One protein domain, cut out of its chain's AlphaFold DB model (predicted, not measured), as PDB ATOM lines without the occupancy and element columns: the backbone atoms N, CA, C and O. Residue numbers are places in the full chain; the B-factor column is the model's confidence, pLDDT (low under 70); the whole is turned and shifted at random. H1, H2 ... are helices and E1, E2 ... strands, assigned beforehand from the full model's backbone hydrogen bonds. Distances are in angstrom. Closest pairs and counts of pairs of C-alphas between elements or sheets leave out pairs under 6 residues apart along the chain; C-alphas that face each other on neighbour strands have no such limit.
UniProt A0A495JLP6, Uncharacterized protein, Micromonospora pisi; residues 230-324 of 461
ATOM      1  N   GLU A 230     125.435 273.949 310.780       92.12
ATOM      2  CA  GLU A 230     126.397 275.047 310.882       92.12
ATOM      3  C   GLU A 230     125.694 276.386 311.131       92.12
ATOM      4  O   GLU A 230     124.749 276.753 310.428       92.12
ATOM      5  N   ARG A 231     126.198 277.142 312.108       93.25
ATOM      6  CA  ARG A 231     125.792 278.519 312.381       93.25
ATOM      7  C   ARG A 231     126.898 279.475 311.984       93.25
ATOM      8  O   ARG A 231     128.040 279.326 312.415       93.25
ATOM      9  N   GLY A 232     126.531 280.497 311.220       94.06
ATOM     10  CA  GLY A 232     127.431 281.578 310.844       94.06
ATOM     11  C   GLY A 232     127.420 282.716 311.861       94.06
ATOM     12  O   GLY A 232     126.503 282.840 312.678       94.06
ATOM     13  N   VAL A 233     128.428 283.580 311.778       96.31
ATOM     14  CA  VAL A 233     128.461 284.845 312.521       96.31
ATOM     15  C   VAL A 233     127.644 285.889 311.768       96.31
ATOM     16  O   VAL A 233     127.886 286.166 310.589       96.31
ATOM     17  N   LEU A 234     126.669 286.472 312.455       94.81
ATOM     18  CA  LEU A 234     125.691 287.383 311.884       94.81
ATOM     19  C   LEU A 234     125.702 288.727 312.588       94.81
ATOM     20  O   LEU A 234     125.854 288.827 313.804       94.81
ATOM     21  N   PHE A 235     125.455 289.746 311.781       94.25
ATOM     22  CA  PHE A 235     125.099 291.076 312.213       94.25
ATOM     23  C   PHE A 235     123.576 291.183 312.301       94.25
ATOM     24  O   PHE A 235     122.869 290.893 311.330       94.25
ATOM     25  N   ILE A 236     123.090 291.641 313.453       93.06
ATOM     26  CA  ILE A 236     121.710 292.084 313.622       93.06
ATOM     27  C   ILE A 236     121.746 293.571 313.951       93.06
ATOM     28  O   ILE A 236     122.290 293.960 314.982       93.06
ATOM     29  N   GLY A 237     121.193 294.393 313.065       92.12
ATOM     30  CA  GLY A 237     121.069 295.834 313.248       92.12
ATOM     31  C   GLY A 237     119.613 296.252 313.372       92.12
ATOM     32  O   GLY A 237     118.744 295.686 312.709       92.12
ATOM     33  N   TRP A 238     119.356 297.264 314.187       89.94
ATOM     34  CA  TRP A 238     118.038 297.848 314.375       89.94
ATOM     35  C   TRP A 238     118.070 299.354 314.158       89.94
ATOM     36  O   TRP A 238     119.035 300.025 314.524       89.94
ATOM     37  N   ASN A 239     116.990 299.873 313.581       88.50
ATOM     38  CA  ASN A 239     116.763 301.309 313.464       88.50
ATOM     39  C   ASN A 239     115.796 301.830 314.537       88.50
ATOM     40  O   ASN A 239     115.128 301.043 315.210       88.50
ATOM     41  N   ALA A 240     115.661 303.157 314.621       84.00
ATOM     42  CA  ALA A 240     114.754 303.850 315.547       84.00
ATOM     43  C   ALA A 240     113.294 303.365 315.466       84.00
ATOM     44  O   ALA A 240     112.544 303.408 316.440       84.00
ATOM     45  N   ASN A 241     112.882 302.887 314.288       82.88
ATOM     46  CA  ASN A 241     111.526 302.409 314.016       82.88
ATOM     47  C   ASN A 241     111.325 300.928 314.393       82.88
ATOM     48  O   ASN A 241     110.261 300.365 314.131       82.88
ATOM     49  N   GLY A 242     112.344 300.265 314.950       78.62
ATOM     50  CA  GLY A 242     112.308 298.846 315.305       78.62
ATOM     51  C   GLY A 242     112.371 297.891 314.106       78.62
ATOM     52  O   GLY A 242     112.064 296.705 314.252       78.62
ATOM     53  N   SER A 243     112.744 298.381 312.918       84.62
ATOM     54  CA  SER A 243     113.056 297.536 311.761       84.62
ATOM     55  C   SER A 243     114.397 296.842 311.969       84.62
ATOM     56  O   SER A 243     115.337 297.445 312.485       84.62
ATOM     57  N   THR A 244     114.488 295.589 311.528       87.94
ATOM     58  CA  THR A 244     115.676 294.749 311.702       87.94
ATOM     59  C   THR A 244     116.350 294.472 310.366       87.94
ATOM     60  O   THR A 244     115.716 293.973 309.431       87.94
ATOM     61  N   THR A 245     117.654 294.721 310.315       89.94
ATOM     62  CA  THR A 245     118.556 294.315 309.238       89.94
ATOM     63  C   THR A 245     119.362 293.103 309.694       89.94
ATOM     64  O   THR A 245     120.047 293.161 310.712       89.94
ATOM     65  N   LEU A 246     119.290 292.013 308.928       90.75
ATOM     66  CA  LEU A 246     120.070 290.793 309.148       90.75
ATOM     67  C   LEU A 246     121.066 290.615 308.003       90.75
ATOM     68  O   LEU A 246     120.685 290.689 306.833       90.75
ATOM     69  N   ALA A 247     122.329 290.364 308.333       91.25
ATOM     70  CA  ALA A 247     123.366 290.077 307.349       91.25
ATOM     71  C   ALA A 247     124.448 289.165 307.936       91.25
ATOM     72  O   ALA A 247     124.621 289.086 309.152       91.25
ATOM     73  N   ARG A 248     125.232 288.511 307.070       92.50
ATOM     74  CA  ARG A 248     126.502 287.905 307.496       92.50
ATOM     75  C   ARG A 248     127.421 288.995 308.043       92.50
ATOM     76  O   ARG A 248     127.476 290.080 307.466       92.50
ATOM     77  N   ALA A 249     128.151 288.704 309.115       92.56
ATOM     78  CA  ALA A 249     129.050 289.675 309.736       92.56
ATOM     79  C   ALA A 249     130.128 290.190 308.762       92.56
ATOM     80  O   ALA A 249     130.427 291.381 308.764       92.56
ATOM     81  N   ASP A 250     130.609 289.343 307.846       90.19
ATOM     82  CA  ASP A 250     131.591 289.723 306.817       90.19
ATOM     83  C   ASP A 250     131.088 290.854 305.897       90.19
ATOM     84  O   ASP A 250     131.867 291.684 305.422       90.19
ATOM     85  N   ASN A 251     129.768 290.943 305.685       89.69
ATOM     86  CA  ASN A 251     129.161 291.998 304.873       89.69
ATOM     87  C   ASN A 251     129.253 293.366 305.560       89.69
ATOM     88  O   ASN A 251     129.275 294.388 304.872       89.69
ATOM     89  N   LEU A 252     129.302 293.402 306.898       88.12
ATOM     90  CA  LEU A 252     129.498 294.638 307.652       88.12
ATOM     91  C   LEU A 252     130.912 295.175 307.417       88.12
ATOM     92  O   LEU A 252     131.078 296.331 307.040       88.12
ATOM     93  N   THR A 253     131.926 294.320 307.566       82.62
ATOM     94  CA  THR A 253     133.331 294.691 307.341       82.62
ATOM     95  C   THR A 253     133.627 295.030 305.880       82.62
ATOM     96  O   THR A 253     134.480 295.868 305.609       82.62
ATOM     97  N   ALA A 254     132.896 294.430 304.938       82.75
ATOM     98  CA  ALA A 254     133.003 294.727 303.512       82.75
ATOM     99  C   ALA A 254     132.242 295.998 303.076       82.75
ATOM    100  O   ALA A 254     132.247 296.329 301.891       82.75
ATOM    101  N   GLY A 255     131.552 296.697 303.989       82.00
ATOM    102  CA  GLY A 255     130.759 297.888 303.658       82.00
ATOM    103  C   GLY A 255     129.531 297.598 302.783       82.00
ATOM    104  O   GLY A 255     129.027 298.488 302.105       82.00
ATOM    105  N   MET A 256     129.046 296.353 302.776       82.00
ATOM    106  CA  MET A 256     127.900 295.915 301.965       82.00
ATOM    107  C   MET A 256     126.551 296.109 302.673       82.00
ATOM    108  O   MET A 256     125.498 295.873 302.078       82.00
ATOM    109  N   VAL A 257     126.560 296.514 303.943       80.75
ATOM    110  CA  VAL A 257     125.357 296.825 304.722       80.75
ATOM    111  C   VAL A 257     125.166 298.338 304.744       80.75
ATOM    112  O   VAL A 257     126.092 299.073 305.070       80.75
ATOM    113  N   ARG A 258     123.959 298.817 304.423       83.56
ATOM    114  CA  ARG A 258     123.610 300.234 304.593       83.56
ATOM    115  C   ARG A 258     123.406 300.521 306.078       83.56
ATOM    116  O   ARG A 258     122.521 299.928 306.692       83.56
ATOM    117  N   LEU A 259     124.241 301.393 306.637       85.19
ATOM    118  CA  LEU A 259     124.296 301.667 308.078       85.19
ATOM    119  C   LEU A 259     123.553 302.938 308.488       85.19
ATOM    120  O   LEU A 259     123.328 303.118 309.678       85.19
ATOM    121  N   ASP A 260     123.165 303.776 307.523       79.94
ATOM    122  CA  ASP A 260     122.681 305.151 307.732       79.94
ATOM    123  C   ASP A 260     121.481 305.256 308.691       79.94
ATOM    124  O   ASP A 260     121.292 306.290 309.323       79.94
ATOM    125  N   ASP A 261     120.719 304.168 308.844       84.62
ATOM    126  CA  ASP A 261     119.540 304.100 309.710       84.62
ATOM    127  C   ASP A 261     119.729 303.182 310.933       84.62
ATOM    128  O   ASP A 261     118.794 303.002 311.704       84.62
ATOM    129  N   ILE A 262     120.890 302.545 311.122       89.25
ATOM    130  CA  ILE A 262     121.099 301.568 312.203       89.25
ATOM    131  C   ILE A 262     121.658 302.271 313.442       89.25
ATOM    132  O   ILE A 262     122.823 302.657 313.480       89.25
ATOM    133  N   GLU A 263     120.839 302.371 314.486       86.94
ATOM    134  CA  GLU A 263     121.209 303.012 315.755       86.94
ATOM    135  C   GLU A 263     121.943 302.053 316.692       86.94
ATOM    136  O   GLU A 263     122.832 302.450 317.446       86.94
ATOM    137  N   GLN A 264     121.574 300.773 316.645       90.50
ATOM    138  CA  GLN A 264     122.086 299.758 317.554       90.50
ATOM    139  C   GLN A 264     122.207 298.422 316.835       90.50
ATOM    140  O   GLN A 264     121.418 298.095 315.948       90.50
ATOM    141  N   CYS A 265     123.197 297.628 317.218       93.19
ATOM    142  CA  CYS A 265     123.422 296.310 316.658       93.19
ATOM    143  C   CYS A 265     124.019 295.341 317.679       93.19
ATOM    144  O   CYS A 265     124.494 295.732 318.747       93.19
ATOM    145  N   ALA A 266     123.973 294.064 317.326       94.88
ATOM    146  CA  ALA A 266     124.580 292.968 318.055       94.88
ATOM    147  C   ALA A 266     125.197 291.983 317.060       94.88
ATOM    148  O   ALA A 266     124.744 291.864 315.916       94.88
ATOM    149  N   ILE A 267     126.211 291.257 317.526       96.12
ATOM    150  CA  ILE A 267     126.781 290.126 316.805       96.12
ATOM    151  C   ILE A 267     126.342 288.839 317.489       96.12
ATOM    152  O   ILE A 267     126.468 288.680 318.708       96.12
ATOM    153  N   VAL A 268     125.828 287.915 316.687       95.56
ATOM    154  CA  VAL A 268     125.347 286.614 317.145       95.56
ATOM    155  C   VAL A 268     125.908 285.503 316.273       95.56
ATOM    156  O   VAL A 268     126.290 285.731 315.126       95.56
ATOM    157  N   ARG A 269     125.900 284.282 316.792       95.62
ATOM    158  CA  ARG A 269     126.061 283.067 316.001       95.62
ATOM    159  C   ARG A 269     124.697 282.410 315.816       95.62
ATOM    160  O   ARG A 269     124.072 282.011 316.802       95.62
ATOM    161  N   ALA A 270     124.212 282.331 314.579       94.31
ATOM    162  CA  ALA A 270     122.886 281.789 314.277       94.31
ATOM    163  C   ALA A 270     122.793 281.204 312.859       94.31
ATOM    164  O   ALA A 270     123.724 281.292 312.054       94.31
ATOM    165  N   PHE A 271     121.636 280.624 312.553       89.75
ATOM    166  CA  PHE A 271     121.303 280.116 311.226       89.75
ATOM    167  C   PHE A 271     120.779 281.239 310.337       89.75
ATOM    168  O   PHE A 271     119.752 281.852 310.629       89.75
ATOM    169  N   PHE A 272     121.479 281.497 309.236       83.94
ATOM    170  CA  PHE A 272     121.044 282.459 308.231       83.94
ATOM    171  C   PHE A 272     121.569 282.052 306.863       83.94
ATOM    172  O   PHE A 272     122.753 282.190 306.547       83.94
ATOM    173  N   SER A 273     120.661 281.543 306.041       72.50
ATOM    174  CA  SER A 273     120.958 281.143 304.672       72.50
ATOM    175  C   SER A 273     119.821 281.616 303.762       72.50
ATOM    176  O   SER A 273     118.904 280.843 303.470       72.50
ATOM    177  N   PRO A 274     119.840 282.901 303.346       67.19
ATOM    178  CA  PRO A 274     118.787 283.492 302.525       67.19
ATOM    179  C   PRO A 274     118.478 282.630 301.299       67.19
ATOM    180  O   PRO A 274     119.379 282.273 300.544       67.19
ATOM    181  N   GLY A 275     117.204 282.286 301.105       63.47
ATOM    182  CA  GLY A 275     116.759 281.478 299.963       63.47
ATOM    183  C   GLY A 275     116.970 279.964 300.097       63.47
ATOM    184  O   GLY A 275     116.643 279.232 299.167       63.47
ATOM    185  N   THR A 276     117.450 279.470 301.241       62.16
ATOM    186  CA  THR A 276     117.557 278.028 301.529       62.16
ATOM    187  C   THR A 276     116.837 277.672 302.832       62.16
ATOM    188  O   THR A 276     116.616 278.525 303.690       62.16
ATOM    189  N   ARG A 277     116.437 276.405 302.993       57.09
ATOM    190  CA  ARG A 277     116.017 275.874 304.298       57.09
ATOM    191  C   ARG A 277     117.295 275.446 305.030       57.09
ATOM    192  O   ARG A 277     117.950 274.551 304.497       57.09
ATOM    193  N   PRO A 278     117.663 276.034 306.182       60.28
ATOM    194  CA  PRO A 278     116.796 276.674 307.173       60.28
ATOM    195  C   PRO A 278     117.081 278.178 307.400       60.28
ATOM    196  O   PRO A 278     118.172 278.565 307.812       60.28
ATOM    197  N   GLU A 279     116.060 279.022 307.227       71.50
ATOM    198  CA  GLU A 279     116.008 280.367 307.822       71.50
ATOM    199  C   GLU A 279     115.217 280.281 309.133       71.50
ATOM    200  O   GLU A 279     114.164 279.636 309.176       71.50
ATOM    201  N   ASP A 280     115.711 280.907 310.203       83.88
ATOM    202  CA  ASP A 280     114.936 281.048 311.434       83.88
ATOM    203  C   ASP A 280     113.997 282.262 311.318       83.88
ATOM    204  O   ASP A 280     114.467 283.405 311.357       83.88
ATOM    205  N   PRO A 281     112.672 282.052 311.186       81.00
ATOM    206  CA  PRO A 281     111.725 283.153 311.029       81.00
ATOM    207  C   PRO A 281     111.667 284.061 312.265       81.00
ATOM    208  O   PRO A 281     111.270 285.221 312.150       81.00
ATOM    209  N   ASP A 282     112.071 283.549 313.431       86.94
ATOM    210  CA  ASP A 282     111.951 284.235 314.711       86.94
ATOM    211  C   ASP A 282     113.266 284.932 315.122       86.94
ATOM    212  O   ASP A 282     113.296 285.659 316.115       86.94
ATOM    213  N   LEU A 283     114.340 284.818 314.320       88.50
ATOM    214  CA  LEU A 283     115.632 285.475 314.584       88.50
ATOM    215  C   LEU A 283     115.525 287.008 314.648       88.50
ATOM    216  O   LEU A 283     116.286 287.664 315.355       88.50
ATOM    217  N   ARG A 284     114.542 287.595 313.958       86.38
ATOM    218  CA  ARG A 284     114.262 289.042 314.013       86.38
ATOM    219  C   ARG A 284     113.835 289.517 315.408       86.38
ATOM    220  O   ARG A 284     113.944 290.704 315.699       86.38
ATOM    221  N   TYR A 285     113.391 288.600 316.269       86.19
ATOM    222  CA  TYR A 285     113.011 288.862 317.658       86.19
ATOM    223  C   TYR A 285     114.099 288.452 318.659       86.19
ATOM    224  O   TYR A 285     113.802 288.132 319.816       86.19
ATOM    225  N   PHE A 286     115.355 288.419 318.207       90.06
ATOM    226  CA  PHE A 286     116.501 288.071 319.033       90.06
ATOM    227  C   PHE A 286     116.528 288.863 320.349       90.06
ATOM    228  O   PHE A 286     116.287 290.071 320.389       90.06
ATOM    229  N   ASN A 287     116.861 288.151 321.422       91.00
ATOM    230  CA  ASN A 287     117.082 288.693 322.750       91.00
ATOM    231  C   ASN A 287     118.337 288.033 323.331       91.00
ATOM    232  O   ASN A 287     118.534 286.829 323.196       91.00
ATOM    233  N   SER A 288     119.192 288.817 323.980       90.94
ATOM    234  CA  SER A 288     120.475 288.340 324.510       90.94
ATOM    235  C   SER A 288     120.347 287.402 325.717       90.94
ATOM    236  O   SER A 288     121.275 286.642 325.993       90.94
ATOM    237  N   ARG A 289     119.231 287.466 326.456       91.31
ATOM    238  CA  ARG A 289     118.985 286.669 327.671       91.31
ATOM    239  C   ARG A 289     117.926 285.583 327.480       91.31
ATOM    240  O   ARG A 289     118.007 284.555 328.146       91.31
ATOM    241  N   TYR A 290     116.950 285.808 326.602       92.31
ATOM    242  CA  TYR A 290     115.837 284.887 326.350       92.31
ATOM    243  C   TYR A 290     115.981 284.163 325.007       92.31
ATOM    244  O   TYR A 290     116.294 284.784 323.992       92.31
ATOM    245  N   ASP A 291     115.669 282.868 324.977       91.88
ATOM    246  CA  ASP A 291     115.643 282.071 323.749       91.88
ATOM    247  C   ASP A 291     114.305 282.259 323.023       91.88
ATOM    248  O   ASP A 291     113.330 281.548 323.266       91.88
ATOM    249  N   ASN A 292     114.257 283.241 322.121       88.38
ATOM    250  CA  ASN A 292     113.082 283.508 321.279       88.38
ATOM    251  C   ASN A 292     113.164 282.841 319.896       88.38
ATOM    252  O   ASN A 292     112.147 282.706 319.218       88.38
ATOM    253  N   SER A 293     114.368 282.468 319.464       89.69
ATOM    254  CA  SER A 293     114.632 281.891 318.147       89.69
ATOM    255  C   SER A 293     114.238 280.410 318.120       89.69
ATOM    256  O   SER A 293     114.367 279.707 319.124       89.69
ATOM    257  N   ARG A 294     113.749 279.902 316.982       88.56
ATOM    258  CA  ARG A 294     113.437 278.463 316.856       88.56
ATOM    259  C   ARG A 294     114.706 277.634 316.829       88.56
ATOM    260  O   ARG A 294     114.735 276.520 317.338       88.56
ATOM    261  N   LEU A 295     115.743 278.157 316.199       90.88
ATOM    262  CA  LEU A 295     117.019 277.488 316.084       90.88
ATOM    263  C   LEU A 295     117.988 278.040 317.135       90.88
ATOM    264  O   LEU A 295     117.850 279.198 317.549       90.88
ATOM    265  N   PRO A 296     118.969 277.239 317.584       92.94
ATOM    266  CA  PRO A 296     119.936 277.685 318.577       92.94
ATOM    267  C   PRO A 296     120.674 278.955 318.133       92.94
ATOM    268  O   PRO A 296     121.444 278.943 317.172       92.94
ATOM    269  N   THR A 297     120.516 280.042 318.886       93.44
ATOM    270  CA  THR A 297     121.231 281.307 318.653       93.44
ATOM    271  C   THR A 297     122.145 281.606 319.829       93.44
ATOM    272  O   THR A 297     121.789 281.360 320.977       93.44
ATOM    273  N   GLU A 298     123.349 282.101 319.576       93.88
ATOM    274  CA  GLU A 298     124.306 282.475 320.615       93.88
ATOM    275  C   GLU A 298     124.675 283.949 320.501       93.88
ATOM    276  O   GLU A 298     125.075 284.424 319.444       93.88
ATOM    277  N   TYR A 299     124.533 284.669 321.606       94.31
ATOM    278  CA  TYR A 299     125.007 286.038 321.725       94.31
ATOM    279  C   TYR A 299     126.541 286.055 321.794       94.31
ATOM    280  O   TYR A 299     127.116 285.333 322.608       94.31
ATOM    281  N   LEU A 300     127.190 286.893 320.980       94.88
ATOM    282  CA  LEU A 300     128.646 287.065 321.000       94.88
ATOM    283  C   LEU A 300     129.058 288.463 321.471       94.88
ATOM    284  O   LEU A 300     129.993 288.593 322.260       94.88
ATOM    285  N   TRP A 301     128.377 289.505 320.987       95.81
ATOM    286  CA  TRP A 301     128.708 290.893 321.308       95.81
ATOM    287  C   TRP A 301     127.515 291.840 321.136       95.81
ATOM    288  O   TRP A 301     126.598 291.583 320.356       95.81
ATOM    289  N   GLY A 302     127.561 292.971 321.842       93.31
ATOM    290  CA  GLY A 302     126.611 294.078 321.756       93.31
ATOM    291  C   GLY A 302     125.860 294.313 323.071       93.31
ATOM    292  O   GLY A 302     126.140 293.661 324.062       93.31
ATOM    293  N   PRO A 303     124.881 295.210 323.124       93.06
ATOM    294  CA  PRO A 303     124.572 296.128 322.052       93.06
ATOM    295  C   PRO A 303     125.683 297.167 321.844       93.06
ATOM    296  O   PRO A 303     126.398 297.512 322.780       93.06
ATOM    297  N   GLY A 304     125.780 297.698 320.631       93.56
ATOM    298  CA  GLY A 304     126.627 298.849 320.316       93.56
ATOM    299  C   GLY A 304     126.354 299.383 318.914       93.56
ATOM    300  O   GLY A 304     125.433 298.925 318.236       93.56
ATOM    301  N   SER A 305     127.141 300.355 318.474       93.31
ATOM    302  CA  SER A 305     127.058 300.914 317.123       93.31
ATOM    303  C   SER A 305     127.649 299.961 316.069       93.31
ATOM    304  O   SER A 305     128.520 299.145 316.390       93.31
ATOM    305  N   PRO A 306     127.254 300.077 314.784       93.38
ATOM    306  CA  PRO A 306     127.867 299.303 313.701       93.38
ATOM    307  C   PRO A 306     129.396 299.443 313.607       93.38
ATOM    308  O   PRO A 306     130.087 298.481 313.276       93.38
ATOM    309  N   THR A 307     129.936 300.620 313.935       92.94
ATOM    310  CA  THR A 307     131.383 300.894 313.931       92.94
ATOM    311  C   THR A 307     132.114 300.122 315.031       92.94
ATOM    312  O   THR A 307     133.168 299.529 314.790       92.94
ATOM    313  N   GLU A 308     131.548 300.090 316.239       95.50
ATOM    314  CA  GLU A 308     132.085 299.294 317.346       95.50
ATOM    315  C   GLU A 308     131.988 297.797 317.037       95.50
ATOM    316  O   GLU A 308     132.941 297.063 317.287       95.50
ATOM    317  N   ALA A 309     130.892 297.354 316.413       95.56
ATOM    318  CA  ALA A 309     130.717 295.968 315.990       95.56
ATOM    319  C   ALA A 309     131.771 295.543 314.958       95.56
ATOM    320  O   ALA A 309     132.380 294.484 315.098       95.56
ATOM    321  N   ALA A 310     132.029 296.382 313.949       94.44
ATOM    322  CA  ALA A 310     133.070 296.139 312.954       94.44
ATOM    323  C   ALA A 310     134.465 296.066 313.599       94.44
ATOM    324  O   ALA A 310     135.247 295.174 313.275       94.44
ATOM    325  N   THR A 311     134.751 296.950 314.559       95.56
ATOM    326  CA  THR A 311     136.009 296.945 315.331       95.56
ATOM    327  C   THR A 311     136.143 295.686 316.194       95.56
ATOM    328  O   THR A 311     137.222 295.103 316.312       95.56
ATOM    329  N   TRP A 312     135.046 295.233 316.799       96.75
ATOM    330  CA  TRP A 312     135.037 294.004 317.581       96.75
ATOM    331  C   TRP A 312     135.256 292.773 316.695       96.75
ATOM    332  O   TRP A 312     136.062 291.919 317.052       96.75
ATOM    333  N   LEU A 313     134.622 292.700 315.519       96.31
ATOM    334  CA  LEU A 313     134.795 291.594 314.567       96.31
ATOM    335  C   LEU A 313     136.256 291.427 314.124       96.31
ATOM    336  O   LEU A 313     136.751 290.301 314.091       96.31
ATOM    337  N   THR A 314     136.958 292.531 313.852       94.25
ATOM    338  CA  THR A 314     138.381 292.513 313.468       94.25
ATOM    339  C   THR A 314     139.327 292.217 314.627       94.25
ATOM    340  O   THR A 314     140.498 291.938 314.395       94.25
ATOM    341  N   THR A 315     138.857 292.276 315.874       95.44
ATOM    342  CA  THR A 315     139.669 291.946 317.052       95.44
ATOM    343  C   THR A 315     139.404 290.511 317.508       95.44
ATOM    344  O   THR A 315     140.334 289.722 317.671       95.44
ATOM    345  N   ALA A 316     138.132 290.154 317.686       95.31
ATOM    346  CA  ALA A 316     137.697 288.889 318.267       95.31
ATOM    347  C   ALA A 316     137.708 287.713 317.279       95.31
ATOM    348  O   ALA A 316     137.803 286.575 317.729       95.31
ATOM    349  N   HIS A 317     137.609 287.972 315.966       94.88
ATOM    350  CA  HIS A 317     137.590 286.952 314.907       94.88
ATOM    351  C   HIS A 317     136.681 285.746 315.222       94.88
ATOM    352  O   HIS A 317     137.141 284.600 315.213       94.88
ATOM    353  N   PRO A 318     135.394 285.971 315.546       96.06
ATOM    354  CA  PRO A 318     134.497 284.870 315.869       96.06
ATOM    355  C   PRO A 318     134.367 283.909 314.680       96.06
ATOM    356  O   PRO A 318     134.241 284.329 313.532       96.06
ATOM    357  N   THR A 319     134.351 282.610 314.963       94.62
ATOM    358  CA  THR A 319     134.176 281.565 313.947       94.62
ATOM    359  C   THR A 319     132.745 281.037 313.928       94.62
ATOM    360  O   THR A 319     132.025 281.137 314.929       94.62
ATOM    361  N   SER A 320     132.351 280.430 312.805       94.31
ATOM    362  CA  SER A 320     131.198 279.526 312.748       94.31
ATOM    363  C   SER A 320     131.374 278.350 313.714       94.31
ATOM    364  O   SER A 320     132.496 278.016 314.111       94.31
ATOM    365  N   ASP A 321     130.268 277.702 314.065       95.19
ATOM    366  CA  ASP A 321     130.272 276.418 314.766       95.19
ATOM    367  C   ASP A 321     129.174 275.490 314.240       95.19
ATOM    368  O   ASP A 321     128.390 275.865 313.369       95.19
ATOM    369  N   SER A 322     129.144 274.263 314.755       94.12
ATOM    370  CA  SER A 322     128.093 273.290 314.477       94.12
ATOM    371  C   SER A 322     127.407 272.912 315.780       94.12
ATOM    372  O   SER A 322     128.076 272.610 316.771       94.12
ATOM    373  N   VAL A 323     126.076 272.941 315.783       94.44
ATOM    374  CA  VAL A 323     125.273 272.644 316.973       94.44
ATOM    375  C   VAL A 323     124.129 271.703 316.658       94.44
ATOM    376  O   VAL A 323     123.577 271.699 315.556       94.44
ATOM    377  N   ASP A 324     123.761 270.912 317.660       93.12
ATOM    378  CA  ASP A 324     122.557 270.101 317.603       93.12
ATOM    379  C   ASP A 324     121.301 270.975 317.659       93.12
ATOM    380  O   ASP A 324     121.268 272.010 318.328       93.12
TER     381      ASP A 324
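Overview. This is residues 230 to 324 of the 461 residues of an uncharacterized protein of Micromonospora pisi (UniProt A0A495JLP6). A twisted antiparallel sheet has two helices on one face, H2 over the strands E3 and E4 and the short H1 beside the strands, while the long unnamed stretch of residues 271 to 297 winds on the other side. The 95 printed residues run E1, E2, H1, E3, E4, H2, E5; the sheet is branched, pairing E1 with E2, E3 and E5, and E3 with E4. The class is mixed, helices and strands, with under half of the residues in named elements. The whole is compact, with a radius of gyration of the C-alphas of 12.4 A and spans of 34 by 30 by 28 A.

Along the chain. E1, residues 230 to 238, starts at C-alpha 230 (126.397, 275.047, 310.882), spans 24.5 A and bends by 50 degrees at residue 233. E2 is 244 to 248, H1 249 to 253. E3, 264 to 270, spans 18.3 A; E4, 298 to 304, 16.5 A; H2, 306 to 316, 15.0 A. E5, 321 to 323, ends at C-alpha 323 (125.273, 272.644, 316.973).

Arrangement. E2 and E3 are on opposite sides of E1. Within hydrogen-bond range are N 235 and O 247, 2.8 A, in the hairpin E1 and E2; N 234 and O 268, 2.8 A, between E1 and E3; N 267 and O 301, 2.9 A, in the hairpin E3 and E4; and N 231 and O 321, 2.8 A, between E1 and E5. H1 and H2 are on the same face. H2, at a height over the sheet of 9.1 A, is over E3 and E4 and only just along the strands, at 29 degrees to E4 on the local plane. H1, at a height of 6.2 A, is over none. H1 and H2 touch; their closest C-alphas, of Thr 253 and Ala 310, are 5.8 A apart. Every O i to N i+4 pair is within hydrogen-bond range in H2; in H1 0 of 1 is, and 2 of 2 O i to N i+3 pairs are.

Size, cuts and confidence. The farthest C-alphas, of Asp 260 and Asp 324, are 36.4 A apart. The printed part has no cut; the link E3 to E4 is long. Residues 274 to 278 have pLDDT under 70.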